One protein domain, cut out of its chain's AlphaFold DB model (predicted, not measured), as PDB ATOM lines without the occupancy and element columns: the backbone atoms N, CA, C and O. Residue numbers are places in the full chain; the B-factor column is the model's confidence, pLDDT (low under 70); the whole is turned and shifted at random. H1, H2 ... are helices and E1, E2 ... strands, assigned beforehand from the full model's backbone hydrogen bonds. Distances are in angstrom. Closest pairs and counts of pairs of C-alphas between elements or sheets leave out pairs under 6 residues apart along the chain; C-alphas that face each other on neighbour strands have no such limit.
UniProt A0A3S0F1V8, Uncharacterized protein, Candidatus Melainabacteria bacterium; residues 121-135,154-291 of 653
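This is residues 121 to 135 and 154 to 291 of the 653 residues of an uncharacterized protein of Candidatus Melainabacteria bacterium (UniProt A0A3S0F1V8). A strongly twisted sheet of six strands, E3 E2 E4 E1 E5 E6 from edge to edge, curls round one long helix, H3, which covers one face. H2 packs across residues 254 to 258 of H3, the small helices H4 and H5 graze the sheet, and H1 lies off the E3 edge. The printed part has 153 residues with five named helices and six named strands, in the order H1 H2 E1 E2 E3 E4 H3 H4 E5 H5 E6; the sheet is mixed. The class is mixed, helices and strands, with under half of the residues, 74, in named elements. The whole is compact, with a radius of gyration of the C-alphas of 15.2 A and spans of 45 by 39 by 32 A.

In the sheet, E3 is residues 204 to 206, E2 196 to 198, E4 218 to 224 with a length of 18.9 A, E1 176 to 182 with 18.7 A, E5 267 to 270, and E6 286 to 288. H3, residues 237 to 258, runs 31.3 A from C-alpha 237 at (138.547, 127.387, 158.262) to C-alpha 258 at (157.761, 137.983, 135.942). H2 is residues 154 to 163, 15.2 A long; H4 is 262 to 265 and H5 278 to 283. H1, residues 121 to 125, begins at C-alpha 121 at (141.214, 137.488, 133.908).

E4 and E1 are parallel at 28 degrees, with N 177 and O 218 2.8 A apart, within hydrogen-bond range. E2 is parallel to E4, with N 198 and O 221 at 2.8 A. E2 and E3 form an antiparallel hairpin, with N 197 and O 205 at 2.9 A. E5 is parallel to E1, with N 270 and O 176 at 2.8 A, and to E6, with N 287 and O 267 at 2.8 A. H3 is on the sheet, with 40 pairs of C-alphas within 10 A, and the two make two layers, a helix on one face of a sheet; the closest C-alphas of H3 and E2 are those of Gln 240 and Ile 198, 6.6 A apart. E4, H3 H4, E5 is a split strand-helix-strand unit, two parallel strands with E1 between them, and E5, H5, E6 is an unsplit one; both crossovers are right-handed. H2 touches H3 about perpendicular, at 80 degrees, the C-alphas of Thr 158 and Ala 258 being closest at 4.8 A. H3 and H4 only just touch, only at the corner, with 3 pairs of C-alphas within 8 A, closest His 256 and Ala 262 at 5.6 A. H3 and H5 are close but not clearly touching, the C-alphas of Ala 245 and Val 280 being closest at 5.9 A. H1 and E3 are only just apart, at 8.3 A. Every O i to N i+4 pair is within hydrogen-bond range in H1, H3 and H5, and 4 of 6 in H2; H4 is too short for such a pair.

The C-alphas farthest apart are those of Gly 167 and Pro 235, 48.2 A. Residues 136 to 153 are not printed, and C-alphas 135 and 154 are 27.1 A apart across the cut. The links H2 to E1, E1 to E2, E3 to E4 and E4 to H3 are long. Mean pLDDT of the printed part is 80.5; it is under 70 at residues 134 to 135, 154 to 171, 183 to 192, 227 and 290 to 291.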
ATOM      1  N   SER A 121     142.387 137.331 134.781       82.56
ATOM      2  CA  SER A 121     141.214 137.488 133.908       82.56
ATOM      3  C   SER A 121     140.691 136.153 133.345       82.56
ATOM      4  O   SER A 121     139.487 135.907 133.357       82.56
ATOM      5  N   SER A 122     141.574 135.240 132.921       83.81
ATOM      6  CA  SER A 122     141.181 133.901 132.440       83.81
ATOM      7  C   SER A 122     140.564 133.043 133.553       83.81
ATOM      8  O   SER A 122     139.618 132.286 133.323       83.81
ATOM      9  N   LEU A 123     141.073 133.164 134.782       85.81
ATOM     10  CA  LEU A 123     140.521 132.468 135.945       85.81
ATOM     11  C   LEU A 123     139.162 133.044 136.374       85.81
ATOM     12  O   LEU A 123     138.310 132.272 136.816       85.81
ATOM     13  N   ILE A 124     138.926 134.344 136.174       85.50
ATOM     14  CA  ILE A 124     137.603 134.968 136.333       85.50
ATOM     15  C   ILE A 124     136.619 134.425 135.288       85.50
ATOM     16  O   ILE A 124     135.544 133.950 135.645       85.50
ATOM     17  N   GLU A 125     136.992 134.406 134.003       84.69
ATOM     18  CA  GLU A 125     136.133 133.895 132.918       84.69
ATOM     19  C   GLU A 125     135.722 132.425 133.116       84.69
ATOM     20  O   GLU A 125     134.643 132.008 132.694       84.69
ATOM     21  N   ARG A 126     136.578 131.631 133.768       85.19
ATOM     22  CA  ARG A 126     136.323 130.219 134.093       85.19
ATOM     23  C   ARG A 126     135.561 130.013 135.406       85.19
ATOM     24  O   ARG A 126     135.298 128.864 135.756       85.19
ATOM     25  N   GLY A 127     135.239 131.082 136.136       85.00
ATOM     26  CA  GLY A 127     134.582 131.019 137.444       85.00
ATOM     27  C   GLY A 127     135.455 130.422 138.553       85.00
ATOM     28  O   GLY A 127     134.930 129.927 139.544       85.00
ATOM     29  N   VAL A 128     136.781 130.416 138.377       87.25
ATOM     30  CA  VAL A 128     137.746 129.977 139.402       87.25
ATOM     31  C   VAL A 128     137.994 131.101 140.409       87.25
ATOM     32  O   VAL A 128     138.132 130.847 141.605       87.25
ATOM     33  N   PHE A 129     138.055 132.334 139.904       90.88
ATOM     34  CA  PHE A 129     138.042 133.571 140.675       90.88
ATOM     35  C   PHE A 129     136.733 134.319 140.414       90.88
ATOM     36  O   PHE A 129     136.153 134.206 139.336       90.88
ATOM     37  N   HIS A 130     136.275 135.092 141.393       87.81
ATOM     38  CA  HIS A 130     135.080 135.923 141.273       87.81
ATOM     39  C   HIS A 130     135.480 137.389 141.161       87.81
ATOM     40  O   HIS A 130     136.290 137.872 141.945       87.81
ATOM     41  N   ASP A 131     134.925 138.105 140.190       88.12
ATOM     42  CA  ASP A 131     135.144 139.545 140.072       88.12
ATOM     43  C   ASP A 131     134.274 140.278 141.099       88.12
ATOM     44  O   ASP A 131     133.047 140.181 141.052       88.12
ATOM     45  N   ALA A 132     134.907 140.969 142.047       82.50
ATOM     46  CA  ALA A 132     134.214 141.734 143.081       82.50
ATOM     47  C   ALA A 132     134.088 143.222 142.742       82.50
ATOM     48  O   ALA A 132     133.531 143.990 143.532       82.50
ATOM     49  N   ARG A 133     134.578 143.648 141.571       77.81
ATOM     50  CA  ARG A 133     134.363 145.016 141.103       77.81
ATOM     51  C   ARG A 133     132.853 145.236 140.967       77.81
ATOM     52  O   ARG A 133     132.180 144.406 140.347       77.81
ATOM     53  N   PRO A 134     132.289 146.312 141.550       56.91
ATOM     54  CA  PRO A 134     130.894 146.639 141.306       56.91
ATOM     55  C   PRO A 134     130.702 146.713 139.795       56.91
ATOM     56  O   PRO A 134     131.563 147.238 139.089       56.91
ATOM     57  N   ALA A 135     129.596 146.156 139.302       47.03
ATOM     58  CA  ALA A 135     129.187 146.337 137.920       47.03
ATOM     59  C   ALA A 135     128.883 147.827 137.720       47.03
ATOM     60  O   ALA A 135     127.730 148.252 137.785       47.03
ATOM     61  N   PHE A 154     151.326 135.216 127.578       47.22
ATOM     62  CA  PHE A 154     152.091 134.991 128.808       47.22
ATOM     63  C   PHE A 154     153.280 135.953 128.937       47.22
ATOM     64  O   PHE A 154     153.490 136.518 130.004       47.22
ATOM     65  N   ALA A 155     154.012 136.196 127.844       49.34
ATOM     66  CA  ALA A 155     155.164 137.097 127.852       49.34
ATOM     67  C   ALA A 155     154.758 138.581 127.931       49.34
ATOM     68  O   ALA A 155     155.459 139.374 128.561       49.34
ATOM     69  N   ALA A 156     153.630 138.957 127.319       51.50
ATOM     70  CA  ALA A 156     153.153 140.339 127.291       51.50
ATOM     71  C   ALA A 156     152.648 140.812 128.667       51.50
ATOM     72  O   ALA A 156     153.004 141.912 129.090       51.50
ATOM     73  N   ASP A 157     151.905 139.972 129.397       56.03
ATOM     74  CA  ASP A 157     151.408 140.311 130.743       56.03
ATOM     75  C   ASP A 157     152.544 140.373 131.775       56.03
ATOM     76  O   ASP A 157     152.615 141.310 132.567       56.03
ATOM     77  N   THR A 158     153.513 139.449 131.726       55.59
ATOM     78  CA  THR A 158     154.672 139.490 132.639       55.59
ATOM     79  C   THR A 158     155.618 140.661 132.365       55.59
ATOM     80  O   THR A 158     156.319 141.104 133.272       55.59
ATOM     81  N   SER A 159     155.656 141.167 131.125       58.34
ATOM     82  CA  SER A 159     156.492 142.324 130.767       58.34
ATOM     83  C   SER A 159     155.939 143.618 131.369       58.34
ATOM     84  O   SER A 159     156.706 144.420 131.893       58.34
ATOM     85  N   ARG A 160     154.608 143.779 131.418       62.06
ATOM     86  CA  ARG A 160     153.956 144.943 132.051       62.06
ATOM     87  C   ARG A 160     154.255 145.057 133.545       62.06
ATOM     88  O   ARG A 160     154.410 146.166 134.045       62.06
ATOM     89  N   MET A 161     154.408 143.928 134.240       59.44
ATOM     90  CA  MET A 161     154.812 143.915 135.652       59.44
ATOM     91  C   MET A 161     156.225 144.484 135.877       59.44
ATOM     92  O   MET A 161     156.489 145.075 136.921       59.44
ATOM     93  N   ARG A 162     157.139 144.345 134.904       59.81
ATOM     94  CA  ARG A 162     158.511 144.871 135.013       59.81
ATOM     95  C   ARG A 162     158.627 146.364 134.720       59.81
ATOM     96  O   ARG A 162     159.546 146.989 135.228       59.81
ATOM     97  N   ASP A 163     157.723 146.937 133.934       56.50
ATOM     98  CA  ASP A 163     157.880 148.314 133.445       56.50
ATOM     99  C   ASP A 163     157.199 149.373 134.340       56.50
ATOM    100  O   ASP A 163     157.404 150.572 134.160       56.50
ATOM    101  N   ALA A 164     156.417 148.961 135.343       52.88
ATOM    102  CA  ALA A 164     155.551 149.846 136.131       52.88
ATOM    103  C   ALA A 164     156.215 150.569 137.333       52.88
ATOM    104  O   ALA A 164     155.509 151.146 138.160       52.88
ATOM    105  N   GLY A 165     157.549 150.573 137.469       43.47
ATOM    106  CA  GLY A 165     158.216 151.034 138.699       43.47
ATOM    107  C   GLY A 165     159.444 151.925 138.510       43.47
ATOM    108  O   GLY A 165     160.557 151.427 138.594       43.47
ATOM    109  N   SER A 166     159.227 153.244 138.417       43.53
ATOM    110  CA  SER A 166     160.203 154.345 138.597       43.53
ATOM    111  C   SER A 166     161.412 154.392 137.646       43.53
ATOM    112  O   SER A 166     161.968 153.381 137.246       43.53
ATOM    113  N   GLY A 167     161.855 155.601 137.293       42.88
ATOM    114  CA  GLY A 167     163.005 155.855 136.415       42.88
ATOM    115  C   GLY A 167     164.381 155.480 136.987       42.88
ATOM    116  O   GLY A 167     165.358 156.132 136.633       42.88
ATOM    117  N   ASP A 168     164.468 154.465 137.849       38.28
ATOM    118  CA  ASP A 168     165.721 153.880 138.316       38.28
ATOM    119  C   ASP A 168     165.714 152.355 138.112       38.28
ATOM    120  O   ASP A 168     164.735 151.643 138.342       38.28
ATOM    121  N   THR A 169     166.815 151.851 137.578       41.31
ATOM    122  CA  THR A 169     166.939 150.545 136.931       41.31
ATOM    123  C   THR A 169     166.952 149.371 137.917       41.31
ATOM    124  O   THR A 169     168.018 148.917 138.325       41.31
ATOM    125  N   ARG A 170     165.760 148.864 138.265       50.62
ATOM    126  CA  ARG A 170     165.360 147.448 138.486       50.62
ATOM    127  C   ARG A 170     163.997 147.454 139.183       50.62
ATOM    128  O   ARG A 170     163.907 147.854 140.340       50.62
ATOM    129  N   ALA A 171     162.945 146.994 138.505       58.53
ATOM    130  CA  ALA A 171     161.635 146.847 139.132       58.53
ATOM    131  C   ALA A 171     161.737 145.923 140.349       58.53
ATOM    132  O   ALA A 171     162.105 144.755 140.228       58.53
ATOM    133  N   LYS A 172     161.450 146.472 141.529       74.31
ATOM    134  CA  LYS A 172     161.461 145.729 142.787       74.31
ATOM    135  C   LYS A 172     160.372 144.654 142.724       74.31
ATOM    136  O   LYS A 172     159.225 144.969 142.422       74.31
ATOM    137  N   GLN A 173     160.742 143.405 143.007       83.69
ATOM    138  CA  GLN A 173     159.809 142.284 143.143       83.69
ATOM    139  C   GLN A 173     158.650 142.668 144.087       83.69
ATOM    140  O   GLN A 173     158.932 143.187 145.175       83.69
ATOM    141  N   PRO A 174     157.381 142.405 143.714       88.94
ATOM    142  CA  PRO A 174     156.251 142.669 144.590       88.94
ATOM    143  C   PRO A 174     156.286 141.738 145.801       88.94
ATOM    144  O   PRO A 174     156.627 140.556 145.706       88.94
ATOM    145  N   GLU A 175     155.911 142.287 146.947       91.88
ATOM    146  CA  GLU A 175     155.727 141.553 148.193       91.88
ATOM    147  C   GLU A 175     154.272 141.103 148.323       91.88
ATOM    148  O   GLU A 175     153.358 141.870 148.018       91.88
ATOM    149  N   ILE A 176     154.054 139.868 148.781       94.38
ATOM    150  CA  ILE A 176     152.720 139.395 149.144       94.38
ATOM    151  C   ILE A 176     152.459 139.788 150.596       94.38
ATOM    152  O   ILE A 176     153.155 139.323 151.494       94.38
ATOM    153  N   VAL A 177     151.440 140.609 150.829       92.62
ATOM    154  CA  VAL A 177     150.986 141.005 152.165       92.62
ATOM    155  C   VAL A 177     149.733 140.214 152.499       92.62
ATOM    156  O   VAL A 177     148.724 140.338 151.807       92.62
ATOM    157  N   VAL A 178     149.780 139.410 153.557       92.25
ATOM    158  CA  VAL A 178     148.622 138.649 154.033       92.25
ATOM    159  C   VAL A 178     148.038 139.334 155.259       92.25
ATOM    160  O   VAL A 178     148.745 139.630 156.218       92.25
ATOM    161  N   GLN A 179     146.732 139.592 155.225       89.19
ATOM    162  CA  GLN A 179     146.022 140.273 156.305       89.19
ATOM    163  C   GLN A 179     144.689 139.599 156.632       89.19
ATOM    164  O   GLN A 179     144.063 138.971 155.781       89.19
ATOM    165  N   TYR A 180     144.227 139.766 157.865       86.44
ATOM    166  CA  TYR A 180     142.942 139.301 158.365       86.44
ATOM    167  C   TYR A 180     142.027 140.503 158.550       86.44
ATOM    168  O   TYR A 180     142.332 141.403 159.334       86.44
ATOM    169  N   GLY A 181     140.928 140.546 157.802       81.94
ATOM    170  CA  GLY A 181     140.104 141.747 157.710       81.94
ATOM    171  C   GLY A 181     138.632 141.445 157.493       81.94
ATOM    172  O   GLY A 181     138.245 140.371 157.021       81.94
ATOM    173  N   ASP A 182     137.806 142.411 157.864       78.19
ATOM    174  CA  ASP A 182     136.358 142.281 157.830       78.19
ATOM    175  C   ASP A 182     135.840 142.320 156.384       78.19
ATOM    176  O   ASP A 182     136.403 142.966 155.496       78.19
ATOM    177  N   ALA A 183     134.735 141.612 156.148       65.56
ATOM    178  CA  ALA A 183     134.151 141.361 154.828       65.56
ATOM    179  C   ALA A 183     133.841 142.614 153.990       65.56
ATOM    180  O   ALA A 183     133.739 142.517 152.766       65.56
ATOM    181  N   GLN A 184     133.633 143.762 154.645       60.81
ATOM    182  CA  GLN A 184     133.158 145.001 154.023       60.81
ATOM    183  C   GLN A 184     134.269 145.959 153.580       60.81
ATOM    184  O   GLN A 184     133.968 147.091 153.210       60.81
ATOM    185  N   GLY A 185     135.542 145.562 153.630       51.19
ATOM    186  CA  GLY A 185     136.631 146.460 153.235       51.19
ATOM    187  C   GLY A 185     136.697 147.741 154.079       51.19
ATOM    188  O   GLY A 185     137.388 148.684 153.696       51.19
ATOM    189  N   GLN A 186     136.023 147.771 155.242       48.91
ATOM    190  CA  GLN A 186     136.252 148.739 156.317       48.91
ATOM    191  C   GLN A 186     137.575 148.409 157.002       48.91
ATOM    192  O   GLN A 186     137.672 148.137 158.193       48.91
ATOM    193  N   ASN A 187     138.614 148.397 156.191       51.25
ATOM    194  CA  ASN A 187     139.972 148.409 156.641       51.25
ATOM    195  C   ASN A 187     140.169 149.764 157.328       51.25
ATOM    196  O   ASN A 187     139.812 150.806 156.769       51.25
ATOM    197  N   GLY A 188     140.662 149.753 158.569       50.34
ATOM    198  CA  GLY A 188     140.945 150.984 159.306       50.34
ATOM    199  C   GLY A 188     141.774 151.951 158.452       50.34
ATOM    200  O   GLY A 188     142.513 151.526 157.562       50.34
ATOM    201  N   SER A 189     141.640 153.257 158.697       40.44
ATOM    202  CA  SER A 189     142.356 154.303 157.953       40.44
ATOM    203  C   SER A 189     143.865 154.013 157.923       40.44
ATOM    204  O   SER A 189     144.554 154.260 158.909       40.44
ATOM    205  N   GLY A 190     144.369 153.451 156.820       53.53
ATOM    206  CA  GLY A 190     145.777 153.069 156.663       53.53
ATOM    207  C   GLY A 190     146.036 151.681 156.065       53.53
ATOM    208  O   GLY A 190     147.142 151.451 155.584       53.53
ATOM    209  N   GLN A 191     145.063 150.765 156.040       63.50
ATOM    210  CA  GLN A 191     145.244 149.479 155.348       63.50
ATOM    211  C   GLN A 191     145.037 149.643 153.838       63.50
ATOM    212  O   GLN A 191     144.072 150.263 153.388       63.50
ATOM    213  N   GLN A 192     145.935 149.053 153.048       69.69
ATOM    214  CA  GLN A 192     145.783 148.990 151.597       69.69
ATOM    215  C   GLN A 192     144.522 148.191 151.236       69.69
ATOM    216  O   GLN A 192     144.187 147.194 151.887       69.69
ATOM    217  N   SER A 193     143.808 148.635 150.199       83.69
ATOM    218  CA  SER A 193     142.719 147.849 149.614       83.69
ATOM    219  C   SER A 193     143.256 146.482 149.181       83.69
ATOM    220  O   SER A 193     144.347 146.440 148.613       83.69
ATOM    221  N   PRO A 194     142.538 145.381 149.447       91.19
ATOM    222  CA  PRO A 194     142.983 144.062 149.029       91.19
ATOM    223  C   PRO A 194     142.943 143.924 147.505       91.19
ATOM    224  O   PRO A 194     142.071 144.485 146.843       91.19
ATOM    225  N   ASP A 195     143.860 143.135 146.958       93.19
ATOM    226  CA  ASP A 195     143.795 142.647 145.576       93.19
ATOM    227  C   ASP A 195     142.936 141.395 145.503       93.19
ATOM    228  O   ASP A 195     142.095 141.257 144.613       93.19
ATOM    229  N   PHE A 196     143.095 140.532 146.509       94.75
ATOM    230  CA  PHE A 196     142.327 139.311 146.676       94.75
ATOM    231  C   PHE A 196     141.658 139.269 148.047       94.75
ATOM    232  O   PHE A 196     142.298 139.548 149.062       94.75
ATOM    233  N   VAL A 197     140.396 138.845 148.088       93.81
ATOM    234  CA  VAL A 197     139.684 138.508 149.327       93.81
ATOM    235  C   VAL A 197     139.325 137.026 149.302       93.81
ATOM    236  O   VAL A 197     138.603 136.563 148.424       93.81
ATOM    237  N   ILE A 198     139.829 136.273 150.278       94.44
ATOM    238  CA  ILE A 198     139.495 134.865 150.495       94.44
ATOM    239  C   ILE A 198     138.331 134.810 151.478       94.44
ATOM    240  O   ILE A 198     138.509 134.990 152.691       94.44
ATOM    241  N   ARG A 199     137.141 134.548 150.947       93.88
ATOM    242  CA  ARG A 199     135.905 134.401 151.710       93.88
ATOM    243  C   ARG A 199     135.958 133.190 152.634       93.88
ATOM    244  O   ARG A 199     136.731 132.252 152.424       93.88
ATOM    245  N   LYS A 200     135.119 133.199 153.669       90.88
ATOM    246  CA  LYS A 200     135.063 132.134 154.688       90.88
ATOM    247  C   LYS A 200     134.810 130.749 154.106       90.88
ATOM    248  O   LYS A 200     135.320 129.782 154.656       90.88
ATOM    249  N   ASP A 201     134.046 130.663 153.023       91.12
ATOM    250  CA  ASP A 201     133.711 129.423 152.317       91.12
ATOM    251  C   ASP A 201     134.835 128.912 151.388       91.12
ATOM    252  O   ASP A 201     134.719 127.825 150.814       91.12
ATOM    253  N   GLY A 202     135.935 129.663 151.260       91.75
ATOM    254  CA  GLY A 202     137.061 129.374 150.371       91.75
ATOM    255  C   GLY A 202     136.954 130.012 148.980       91.75
ATOM    256  O   GLY A 202     137.860 129.822 148.160       91.75
ATOM    257  N   THR A 203     135.894 130.776 148.704       93.81
ATOM    258  CA  THR A 203     135.762 131.554 147.467       93.81
ATOM    259  C   THR A 203     136.825 132.654 147.424       93.81
ATOM    260  O   THR A 203     137.107 133.299 148.432       93.81
ATOM    261  N   ILE A 204     137.433 132.870 146.255       94.19
ATOM    262  CA  ILE A 204     138.410 133.945 146.045       94.19
ATOM    263  C   ILE A 204     137.796 135.015 145.165       94.19
ATOM    264  O   ILE A 204     137.446 134.763 144.011       94.19
ATOM    265  N   GLU A 205     137.733 136.216 145.711       93.81
ATOM    266  CA  GLU A 205     137.334 137.419 145.008       93.81
ATOM    267  C   GLU A 205     138.542 138.247 144.595       93.81
ATOM    268  O   GLU A 205     139.460 138.453 145.388       93.81
ATOM    269  N   VAL A 206     138.506 138.767 143.374       93.38
ATOM    270  CA  VAL A 206     139.478 139.710 142.827       93.38
ATOM    271  C   VAL A 206     138.872 141.100 142.916       93.38
ATOM    272  O   VAL A 206     137.862 141.395 142.279       93.38
ATOM    273  N   HIS A 207     139.493 141.949 143.723       90.00
ATOM    274  CA  HIS A 207     139.109 143.349 143.916       90.00
ATOM    275  C   HIS A 207     139.951 144.265 143.030       90.00
ATOM    276  O   HIS A 207     139.449 145.248 142.483       90.00
ATOM    277  N   ARG A 208     141.223 143.908 142.832       89.00
ATOM    278  CA  ARG A 208     142.127 144.577 141.896       89.00
ATOM    279  C   ARG A 208     142.993 143.537 141.195       89.00
ATOM    280  O   ARG A 208     143.607 142.685 141.825       89.00
ATOM    281  N   ASP A 209     143.037 143.621 139.871       87.12
ATOM    282  CA  ASP A 209     143.899 142.768 139.057       87.12
ATOM    283  C   ASP A 209     145.317 143.361 139.033       87.12
ATOM    284  O   ASP A 209     145.574 144.351 138.342       87.12
ATOM    285  N   PHE A 210     146.222 142.767 139.818       84.75
ATOM    286  CA  PHE A 210     147.621 143.194 139.919       84.75
ATOM    287  C   PHE A 210     148.421 142.964 138.624       84.75
ATOM    288  O   PHE A 210     149.475 143.569 138.448       84.75
ATOM    289  N   GLU A 211     147.948 142.105 137.716       85.12
ATOM    290  CA  GLU A 211     148.607 141.849 136.431       85.12
ATOM    291  C   GLU A 211     148.232 142.925 135.414       85.12
ATOM    292  O   GLU A 211     149.082 143.415 134.670       85.12
ATOM    293  N   ALA A 212     146.959 143.328 135.416       83.06
ATOM    294  CA  ALA A 212     146.470 144.417 134.579       83.06
ATOM    295  C   ALA A 212     146.934 145.790 135.087       83.06
ATOM    296  O   ALA A 212     147.237 146.669 134.279       83.06
ATOM    297  N   ASN A 213     147.007 145.965 136.411       81.00
ATOM    298  CA  ASN A 213     147.412 147.207 137.066       81.00
ATOM    299  C   ASN A 213     148.502 146.932 138.116       81.00
ATOM    300  O   ASN A 213     148.201 146.909 139.316       81.00
ATOM    301  N   PRO A 214     149.763 146.722 137.692       79.38
ATOM    302  CA  PRO A 214     150.863 146.485 138.615       79.38
ATOM    303  C   PRO A 214     151.021 147.646 139.595       79.38
ATOM    304  O   PRO A 214     151.093 148.815 139.217       79.38
ATOM    305  N   HIS A 215     151.077 147.304 140.871       78.38
ATOM    306  CA  HIS A 215     151.318 148.214 141.979       78.38
ATOM    307  C   HIS A 215     152.202 147.492 142.999       78.38
ATOM    308  O   HIS A 215     152.392 146.283 142.897       78.38
ATOM    309  N   GLY A 216     152.795 148.239 143.933       84.38
ATOM    310  CA  GLY A 216     153.895 147.753 144.776       84.38
ATOM    311  C   GLY A 216     153.678 146.364 145.390       84.38
ATOM    312  O   GLY A 216     154.353 145.417 145.001       84.38
ATOM    313  N   ASN A 217     152.751 146.248 146.341       91.19
ATOM    314  CA  ASN A 217     152.516 145.012 147.091       91.19
ATOM    315  C   ASN A 217     151.198 144.359 146.667       91.19
ATOM    316  O   ASN A 217     150.225 145.069 146.433       91.19
ATOM    317  N   ILE A 218     151.171 143.023 146.632       93.88
ATOM    318  CA  ILE A 218     149.967 142.223 146.384       93.88
ATOM    319  C   ILE A 218     149.334 141.894 147.733       93.88
ATOM    320  O   ILE A 218     149.892 141.137 148.527       93.88
ATOM    321  N   VAL A 219     148.157 142.441 147.997       93.31
ATOM    322  CA  VAL A 219     147.449 142.321 149.268       93.31
ATOM    323  C   VAL A 219     146.413 141.203 149.188       93.31
ATOM    324  O   VAL A 219     145.419 141.289 148.463       93.31
ATOM    325  N   VAL A 220     146.627 140.153 149.972       94.44
ATOM    326  CA  VAL A 220     145.713 139.021 150.138       94.44
ATOM    327  C   VAL A 220     145.030 139.136 151.494       94.44
ATOM    328  O   VAL A 220     145.650 138.981 152.543       94.44
ATOM    329  N   GLN A 221     143.724 139.376 151.484       92.56
ATOM    330  CA  GLN A 221     142.922 139.442 152.694       92.56
ATOM    331  C   GLN A 221     142.174 138.133 152.925       92.56
ATOM    332  O   GLN A 221     141.398 137.685 152.087       92.56
ATOM    333  N   MET A 222     142.351 137.541 154.097       92.44
ATOM    334  CA  MET A 222     141.452 136.517 154.611       92.44
ATOM    335  C   MET A 222     140.254 137.191 155.282       92.44
ATOM    336  O   MET A 222     140.418 138.016 156.183       92.44
ATOM    337  N   GLU A 223     139.047 136.837 154.846       89.81
ATOM    338  CA  GLU A 223     137.812 137.328 155.446       89.81
ATOM    339  C   GLU A 223     137.636 136.780 156.863       89.81
ATOM    340  O   GLU A 223     137.708 135.568 157.093       89.81
ATOM    341  N   ARG A 224     137.307 137.665 157.800       86.25
ATOM    342  CA  ARG A 224     136.872 137.287 159.144       86.25
ATOM    343  C   ARG A 224     135.435 137.685 159.431       86.25
ATOM    344  O   ARG A 224     134.838 138.511 158.744       86.25
ATOM    345  N   SER A 225     134.846 137.066 160.451       80.25
ATOM    346  CA  SER A 225     133.617 137.590 161.057       80.25
ATOM    347  C   SER A 225     133.941 138.819 161.892       80.25
ATOM    348  O   SER A 225     135.034 138.893 162.452       80.25
ATOM    349  N   GLU A 226     132.976 139.729 162.011       72.00
ATOM    350  CA  GLU A 226     133.080 140.871 162.914       72.00
ATOM    351  C   GLU A 226     133.521 140.389 164.302       72.00
ATOM    352  O   GLU A 226     132.931 139.487 164.907       72.00
ATOM    353  N   GLY A 227     134.641 140.940 164.750       65.56
ATOM    354  CA  GLY A 227     135.260 140.633 166.023       65.56
ATOM    355  C   GLY A 227     135.985 139.298 166.178       65.56
ATOM    356  O   GLY A 227     136.428 138.978 167.281       65.56
ATOM    357  N   GLN A 228     136.162 138.529 165.108       76.50
ATOM    358  CA  GLN A 228     136.927 137.285 165.131       76.50
ATOM    359  C   GLN A 228     138.446 137.555 165.090       76.50
ATOM    360  O   GLN A 228     138.953 138.220 164.192       76.50
ATOM    361  N   VAL A 229     139.211 136.982 166.022       76.88
ATOM    362  CA  VAL A 229     140.697 137.088 166.036       76.88
ATOM    363  C   VAL A 229     141.414 135.807 165.692       76.88
ATOM    364  O   VAL A 229     142.566 135.836 165.275       76.88
ATOM    365  N   ASP A 230     140.745 134.675 165.873       78.38
ATOM    366  CA  ASP A 230     141.315 133.381 165.550       78.38
ATOM    367  C   ASP A 230     140.592 132.828 164.319       78.38
ATOM    368  O   ASP A 230     139.383 132.565 164.387       78.38
ATOM    369  N   PRO A 231     141.288 132.649 163.184       78.00
ATOM    370  CA  PRO A 231     140.664 132.102 161.991       78.00
ATOM    371  C   PRO A 231     140.165 130.668 162.205       78.00
ATOM    372  O   PRO A 231     139.178 130.284 161.585       78.00
ATOM    373  N   ARG A 232     140.707 129.922 163.181       80.94
ATOM    374  CA  ARG A 232     140.238 128.570 163.541       80.94
ATOM    375  C   ARG A 232     138.828 128.543 164.136       80.94
ATOM    376  O   ARG A 232     138.239 127.476 164.245       80.94
ATOM    377  N   GLN A 233     138.283 129.697 164.526       76.19
ATOM    378  CA  GLN A 233     136.883 129.814 164.947       76.19
ATOM    379  C   GLN A 233     135.906 129.776 163.763       76.19
ATOM    380  O   GLN A 233     134.707 129.626 163.984       76.19
ATOM    381  N   ASN A 234     136.388 129.916 162.521       78.69
ATOM    382  CA  ASN A 234     135.566 129.737 161.330       78.69
ATOM    383  C   ASN A 234     135.267 128.232 161.152       78.69
ATOM    384  O   ASN A 234     136.210 127.456 160.986       78.69
ATOM    385  N   PRO A 235     133.995 127.796 161.128       82.38
ATOM    386  CA  PRO A 235     133.648 126.405 160.829       82.38
ATOM    387  C   PRO A 235     134.196 125.918 159.476       82.38
ATOM    388  O   PRO A 235     134.505 124.741 159.322       82.38
ATOM    389  N   GLU A 236     134.376 126.833 158.521       88.00
ATOM    390  CA  GLU A 236     134.917 126.573 157.182       88.00
ATOM    391  C   GLU A 236     136.423 126.886 157.075       88.00
ATOM    392  O   GLU A 236     136.976 126.964 155.977       88.00
ATOM    393  N   TYR A 237     137.122 127.037 158.211       88.19
ATOM    394  CA  TYR A 237     138.547 127.387 158.262       88.19
ATOM    395  C   TYR A 237     139.399 126.513 157.337       88.19
ATOM    396  O   TYR A 237     140.210 127.032 156.580       88.19
ATOM    397  N   ALA A 238     139.178 125.196 157.324       88.31
ATOM    398  CA  ALA A 238     139.933 124.283 156.467       88.31
ATOM    399  C   ALA A 238     139.820 124.633 154.970       88.31
ATOM    400  O   ALA A 238     140.823 124.592 154.257       88.31
ATOM    401  N   ARG A 239     138.629 125.030 154.495       91.25
ATOM    402  CA  ARG A 239     138.430 125.458 153.100       91.25
ATOM    403  C   ARG A 239     139.109 126.788 152.825       91.25
ATOM    404  O   ARG A 239     139.781 126.931 151.807       91.25
ATOM    405  N   GLN A 240     138.967 127.737 153.747       91.81
ATOM    406  CA  GLN A 240     139.597 129.049 153.642       91.81
ATOM    407  C   GLN A 240     141.132 128.937 153.583       91.81
ATOM    408  O   GLN A 240     141.769 129.584 152.755       91.81
ATOM    409  N   MET A 241     141.720 128.053 154.394       92.00
ATOM    410  CA  MET A 241     143.160 127.771 154.396       92.00
ATOM    411  C   MET A 241     143.634 127.081 153.123       92.00
ATOM    412  O   MET A 241     144.678 127.442 152.583       92.00
ATOM    413  N   GLN A 242     142.868 126.114 152.613       92.19
ATOM    414  CA  GLN A 242     143.181 125.483 151.333       92.19
ATOM    415  C   GLN A 242     143.167 126.523 150.206       92.19
ATOM    416  O   GLN A 242     144.108 126.602 149.416       92.19
ATOM    417  N   ALA A 243     142.147 127.386 150.178       94.25
ATOM    418  CA  ALA A 243     142.049 128.453 149.196       94.25
ATOM    419  C   ALA A 243     143.223 129.441 149.289       94.25
ATOM    420  O   ALA A 243     143.735 129.850 148.247       94.25
ATOM    421  N   GLN A 244     143.674 129.776 150.500       95.12
ATOM    422  CA  GLN A 244     144.860 130.599 150.730       95.12
ATOM    423  C   GLN A 244     146.123 129.937 150.176       95.12
ATOM    424  O   GLN A 244     146.840 130.562 149.399       95.12
ATOM    425  N   ALA A 245     146.382 128.676 150.525       94.62
ATOM    426  CA  ALA A 245     147.561 127.952 150.053       94.62
ATOM    427  C   ALA A 245     147.611 127.883 148.519       94.62
ATOM    428  O   ALA A 245     148.643 128.166 147.905       94.62
ATOM    429  N   ASP A 246     146.474 127.580 147.894       93.19
ATOM    430  CA  ASP A 246     146.348 127.504 146.443       93.19
ATOM    431  C   ASP A 246     146.525 128.879 145.771       93.19
ATOM    432  O   ASP A 246     147.149 128.965 144.711       93.19
ATOM    433  N   LEU A 247     146.016 129.962 146.375       95.19
ATOM    434  CA  LEU A 247     146.233 131.327 145.881       95.19
ATOM    435  C   LEU A 247     147.703 131.738 145.987       95.19
ATOM    436  O   LEU A 247     148.263 132.261 145.030       95.19
ATOM    437  N   LEU A 248     148.349 131.479 147.123       95.75
ATOM    438  CA  LEU A 248     149.756 131.823 147.320       95.75
ATOM    439  C   LEU A 248     150.666 131.053 146.359       95.75
ATOM    440  O   LEU A 248     151.607 131.623 145.813       95.75
ATOM    441  N   LYS A 249     150.356 129.782 146.084       94.38
ATOM    442  CA  LYS A 249     151.058 128.989 145.068       94.38
ATOM    443  C   LYS A 249     150.854 129.541 143.656       94.38
ATOM    444  O   LYS A 249     151.801 129.582 142.868       94.38
ATOM    445  N   TYR A 250     149.640 129.988 143.335       94.44
ATOM    446  CA  TYR A 250     149.364 130.683 142.080       94.44
ATOM    447  C   TYR A 250     150.217 131.955 141.955       94.44
ATOM    448  O   TYR A 250     150.970 132.092 140.988       94.44
ATOM    449  N   LEU A 251     150.177 132.832 142.963       94.50
ATOM    450  CA  LEU A 251     150.943 134.081 142.996       94.50
ATOM    451  C   LEU A 251     152.452 133.835 142.919       94.50
ATOM    452  O   LEU A 251     153.136 134.522 142.167       94.50
ATOM    453  N   GLN A 252     152.969 132.813 143.605       94.00
ATOM    454  CA  GLN A 252     154.364 132.387 143.483       94.00
ATOM    455  C   GLN A 252     154.724 132.088 142.021       94.00
ATOM    456  O   GLN A 252     155.717 132.603 141.511       94.00
ATOM    457  N   GLY A 253     153.907 131.292 141.325       91.50
ATOM    458  CA  GLY A 253     154.111 130.969 139.912       91.50
ATOM    459  C   GLY A 253     154.121 132.208 139.010       91.50
ATOM    460  O   GLY A 253     154.984 132.324 138.132       91.50
ATOM    461  N   ARG A 254     153.215 133.165 139.251       90.94
ATOM    462  CA  ARG A 254     153.165 134.449 138.527       90.94
ATOM    463  C   ARG A 254     154.403 135.307 138.805       90.94
ATOM    464  O   ARG A 254     155.068 135.734 137.860       90.94
ATOM    465  N   ILE A 255     154.794 135.457 140.071       90.44
ATOM    466  CA  ILE A 255     155.991 136.208 140.479       90.44
ATOM    467  C   ILE A 255     157.258 135.566 139.903       90.44
ATOM    468  O   ILE A 255     158.055 136.267 139.301       90.44
ATOM    469  N   HIS A 256     157.427 134.245 139.975       90.62
ATOM    470  CA  HIS A 256     158.570 133.535 139.377       90.62
ATOM    471  C   HIS A 256     158.658 133.675 137.852       90.62
ATOM    472  O   HIS A 256     159.716 133.431 137.262       90.62
ATOM    473  N   SER A 257     157.541 133.972 137.194       87.94
ATOM    474  CA  SER A 257     157.486 134.170 135.747       87.94
ATOM    475  C   SER A 257     157.886 135.592 135.374       87.94
ATOM    476  O   SER A 257     158.683 135.779 134.457       87.94
ATOM    477  N   ALA A 258     157.404 136.581 136.130       85.44
ATOM    478  CA  ALA A 258     157.761 137.983 135.942       85.44
ATOM    479  C   ALA A 258     159.168 138.325 136.479       85.44
ATOM    480  O   ALA A 258     159.894 139.064 135.820       85.44
ATOM    481  N   TYR A 259     159.609 137.727 137.587       86.25
ATOM    482  CA  TYR A 259     160.857 138.024 138.310       86.25
ATOM    483  C   TYR A 259     161.671 136.732 138.529       86.25
ATOM    484  O   TYR A 259     161.481 136.033 139.527       86.25
ATOM    485  N   PRO A 260     162.548 136.339 137.586       84.12
ATOM    486  CA  PRO A 260     163.343 135.114 137.676       84.12
ATOM    487  C   PRO A 260     164.211 135.020 138.936       84.12
ATOM    488  O   PRO A 260     164.406 133.918 139.441       84.12
ATOM    489  N   GLU A 261     164.690 136.147 139.458       82.44
ATOM    490  CA  GLU A 261     165.429 136.265 140.720       82.44
ATOM    491  C   GLU A 261     164.621 135.772 141.930       82.44
ATOM    492  O   GLU A 261     165.176 135.177 142.848       82.44
ATOM    493  N   ALA A 262     163.289 135.875 141.898       83.38
ATOM    494  CA  ALA A 262     162.435 135.345 142.958       83.38
ATOM    495  C   ALA A 262     162.513 133.811 143.066       83.38
ATOM    496  O   ALA A 262     162.227 133.251 144.121       83.38
ATOM    497  N   ARG A 263     162.930 133.112 141.998       83.94
ATOM    498  CA  ARG A 263     163.111 131.650 142.025       83.94
ATOM    499  C   ARG A 263     164.281 131.230 142.909       83.94
ATOM    500  O   ARG A 263     164.279 130.105 143.401       83.94
ATOM    501  N   THR A 264     165.284 132.095 143.054       83.00
ATOM    502  CA  THR A 264     166.444 131.859 143.920       83.00
ATOM    503  C   THR A 264     166.246 132.488 145.290       83.00
ATOM    504  O   THR A 264     166.565 131.859 146.295       83.00
ATOM    505  N   ASP A 265     165.680 133.692 145.328       83.31
ATOM    506  CA  ASP A 265     165.632 134.526 146.534       83.31
ATOM    507  C   ASP A 265     164.355 134.300 147.361       83.31
ATOM    508  O   ASP A 265     164.248 134.759 148.503       83.31
ATOM    509  N   GLY A 266     163.397 133.569 146.790       86.81
ATOM    510  CA  GLY A 266     162.090 133.309 147.368       86.81
ATOM    511  C   GLY A 266     161.074 134.416 147.098       86.81
ATOM    512  O   GLY A 266     161.384 135.521 146.639       86.81
ATOM    513  N   VAL A 267     159.813 134.125 147.405       90.31
ATOM    514  CA  VAL A 267     158.737 135.122 147.343       90.31
ATOM    515  C   VAL A 267     158.712 135.906 148.647       90.31
ATOM    516  O   VAL A 267     158.559 135.317 149.715       90.31
ATOM    517  N   ALA A 268     158.866 137.230 148.570       91.94
ATOM    518  CA  ALA A 268     158.717 138.099 149.732       91.94
ATOM    519  C   ALA A 268     157.290 137.984 150.292       91.94
ATOM    520  O   ALA A 268     156.322 138.215 149.563       91.94
ATOM    521  N   LEU A 269     157.180 137.601 151.564       91.81
ATOM    522  CA  LEU A 269     155.915 137.402 152.263       91.81
ATOM    523  C   LEU A 269     155.918 138.210 153.559       91.81
ATOM    524  O   LEU A 269     156.768 137.985 154.420       91.81
ATOM    525  N   HIS A 270     154.929 139.084 153.695       90.25
ATOM    526  CA  HIS A 270     154.625 139.843 154.901       90.25
ATOM    527  C   HIS A 270     153.361 139.255 155.532       90.25
ATOM    528  O   HIS A 270     152.267 139.405 154.985       90.25
ATOM    529  N   ASP A 271     153.506 138.555 156.653       88.31
ATOM    530  CA  ASP A 271     152.442 137.829 157.355       88.31
ATOM    531  C   ASP A 271     152.465 138.161 158.857       88.31
ATOM    532  O   ASP A 271     152.602 137.293 159.722       88.31
ATOM    533  N   GLU A 272     152.291 139.452 159.167       82.00
ATOM    534  CA  GLU A 272     152.412 140.008 160.527       82.00
ATOM    535  C   GLU A 272     151.447 139.369 161.537       82.00
ATOM    536  O   GLU A 272     151.572 139.562 162.745       82.00
ATOM    537  N   GLN A 273     150.431 138.660 161.045       83.94
ATOM    538  CA  GLN A 273     149.354 138.066 161.828       83.94
ATOM    539  C   GLN A 273     149.461 136.531 161.904       83.94
ATOM    540  O   GLN A 273     148.572 135.880 162.474       83.94
ATOM    541  N   ASN A 274     150.531 135.952 161.338       86.88
ATOM    542  CA  ASN A 274     150.793 134.513 161.261       86.88
ATOM    543  C   ASN A 274     149.552 133.739 160.788       86.88
ATOM    544  O   ASN A 274     149.002 132.882 161.494       86.88
ATOM    545  N   LEU A 275     149.046 134.138 159.624       88.56
ATOM    546  CA  LEU A 275     147.881 133.568 158.955       88.56
ATOM    547  C   LEU A 275     148.283 132.502 157.943       88.56
ATOM    548  O   LEU A 275     147.442 131.684 157.578       88.56
ATOM    549  N   VAL A 276     149.530 132.505 157.475       90.88
ATOM    550  CA  VAL A 276     150.060 131.535 156.518       90.88
ATOM    551  C   VAL A 276     150.804 130.439 157.285       90.88
ATOM    552  O   VAL A 276     151.825 130.718 157.911       90.88
ATOM    553  N   PRO A 277     150.378 129.167 157.227       88.88
ATOM    554  CA  PRO A 277     151.056 128.088 157.932       88.88
ATOM    555  C   PRO A 277     152.481 127.893 157.416       88.88
ATOM    556  O   PRO A 277     152.729 127.991 156.214       88.88
ATOM    557  N   GLU A 278     153.409 127.512 158.296       88.00
ATOM    558  CA  GLU A 278     154.820 127.299 157.940       88.00
ATOM    559  C   GLU A 278     155.002 126.299 156.778       88.00
ATOM    560  O   GLU A 278     155.882 126.461 155.934       88.00
ATOM    561  N   SER A 279     154.143 125.278 156.684       89.25
ATOM    562  CA  SER A 279     154.138 124.327 155.565       89.25
ATOM    563  C   SER A 279     153.849 124.999 154.219       89.25
ATOM    564  O   SER A 279     154.498 124.679 153.222       89.25
ATOM    565  N   VAL A 280     152.923 125.959 154.192       92.31
ATOM    566  CA  VAL A 280     152.584 126.743 152.998       92.31
ATOM    567  C   VAL A 280     153.725 127.697 152.666       92.31
ATOM    568  O   VAL A 280     154.176 127.702 151.522       92.31
ATOM    569  N   GLN A 281     154.259 128.410 153.663       91.94
ATOM    570  CA  GLN A 281     155.416 129.297 153.497       91.94
ATOM    571  C   GLN A 281     156.608 128.554 152.870       91.94
ATOM    572  O   GLN A 281     157.165 128.999 151.867       91.94
ATOM    573  N   LYS A 282     156.945 127.364 153.387       91.19
ATOM    574  CA  LYS A 282     157.992 126.498 152.819       91.19
ATOM    575  C   LYS A 282     157.667 126.060 151.393       91.19
ATOM    576  O   LYS A 282     158.550 126.081 150.540       91.19
ATOM    577  N   SER A 283     156.416 125.687 151.116       90.25
ATOM    578  CA  SER A 283     156.008 125.205 149.788       90.25
ATOM    579  C   SER A 283     156.125 126.267 148.690       90.25
ATOM    580  O   SER A 283     156.421 125.923 147.546       90.25
ATOM    581  N   ILE A 284     155.944 127.545 149.040       91.38
ATOM    582  CA  ILE A 284     156.082 128.666 148.103       91.38
ATOM    583  C   ILE A 284     157.489 129.283 148.112       91.38
ATOM    584  O   ILE A 284     157.736 130.245 147.388       91.38
ATOM    585  N   GLY A 285     158.418 128.744 148.912       90.00
ATOM    586  CA  GLY A 285     159.746 129.331 149.095       90.00
ATOM    587  C   GLY A 285     159.669 130.757 149.642       90.00
ATOM    588  O   GLY A 285     160.344 131.645 149.130       90.00
ATOM    589  N   ALA A 286     158.791 131.003 150.617       89.38
ATOM    590  CA  ALA A 286     158.583 132.331 151.172       89.38
ATOM    591  C   ALA A 286     159.827 132.833 151.917       89.38
ATOM    592  O   ALA A 286     160.429 132.112 152.717       89.38
ATOM    593  N   ARG A 287     160.150 134.108 151.714       88.12
ATOM    594  CA  ARG A 287     161.092 134.875 152.525       88.12
ATOM    595  C   ARG A 287     160.289 135.862 153.367       88.12
ATOM    596  O   ARG A 287     159.773 136.834 152.818       88.12
ATOM    597  N   LYS A 288     160.196 135.614 154.679       80.25
ATOM    598  CA  LYS A 288     159.557 136.543 155.622       80.25
ATOM    599  C   LYS A 288     160.267 137.900 155.598       80.25
ATOM    600  O   LYS A 288     161.498 137.953 155.671       80.25
ATOM    601  N   THR A 289     159.506 138.977 155.475       75.25
ATOM    602  CA  THR A 289     160.007 140.365 155.423       75.25
ATOM    603  C   THR A 289     159.712 141.161 156.692       75.25
ATOM    604  O   THR A 289     160.340 142.188 156.933       75.25
ATOM    605  N   ASP A 290     158.824 140.639 157.525       66.12
ATOM    606  CA  ASP A 290     158.283 141.196 158.762       66.12
ATOM    607  C   ASP A 290     158.834 140.540 160.031       66.12
ATOM    608  O   ASP A 290     158.414 140.880 161.135       66.12
ATOM    609  N   SER A 291     159.772 139.598 159.889       64.44
ATOM    610  CA  SER A 291     160.364 138.907 161.032       64.44
ATOM    611  C   SER A 291     161.023 139.911 161.976       64.44
ATOM    612  O   SER A 291     161.769 140.782 161.519       64.44
TER     613      SER A 291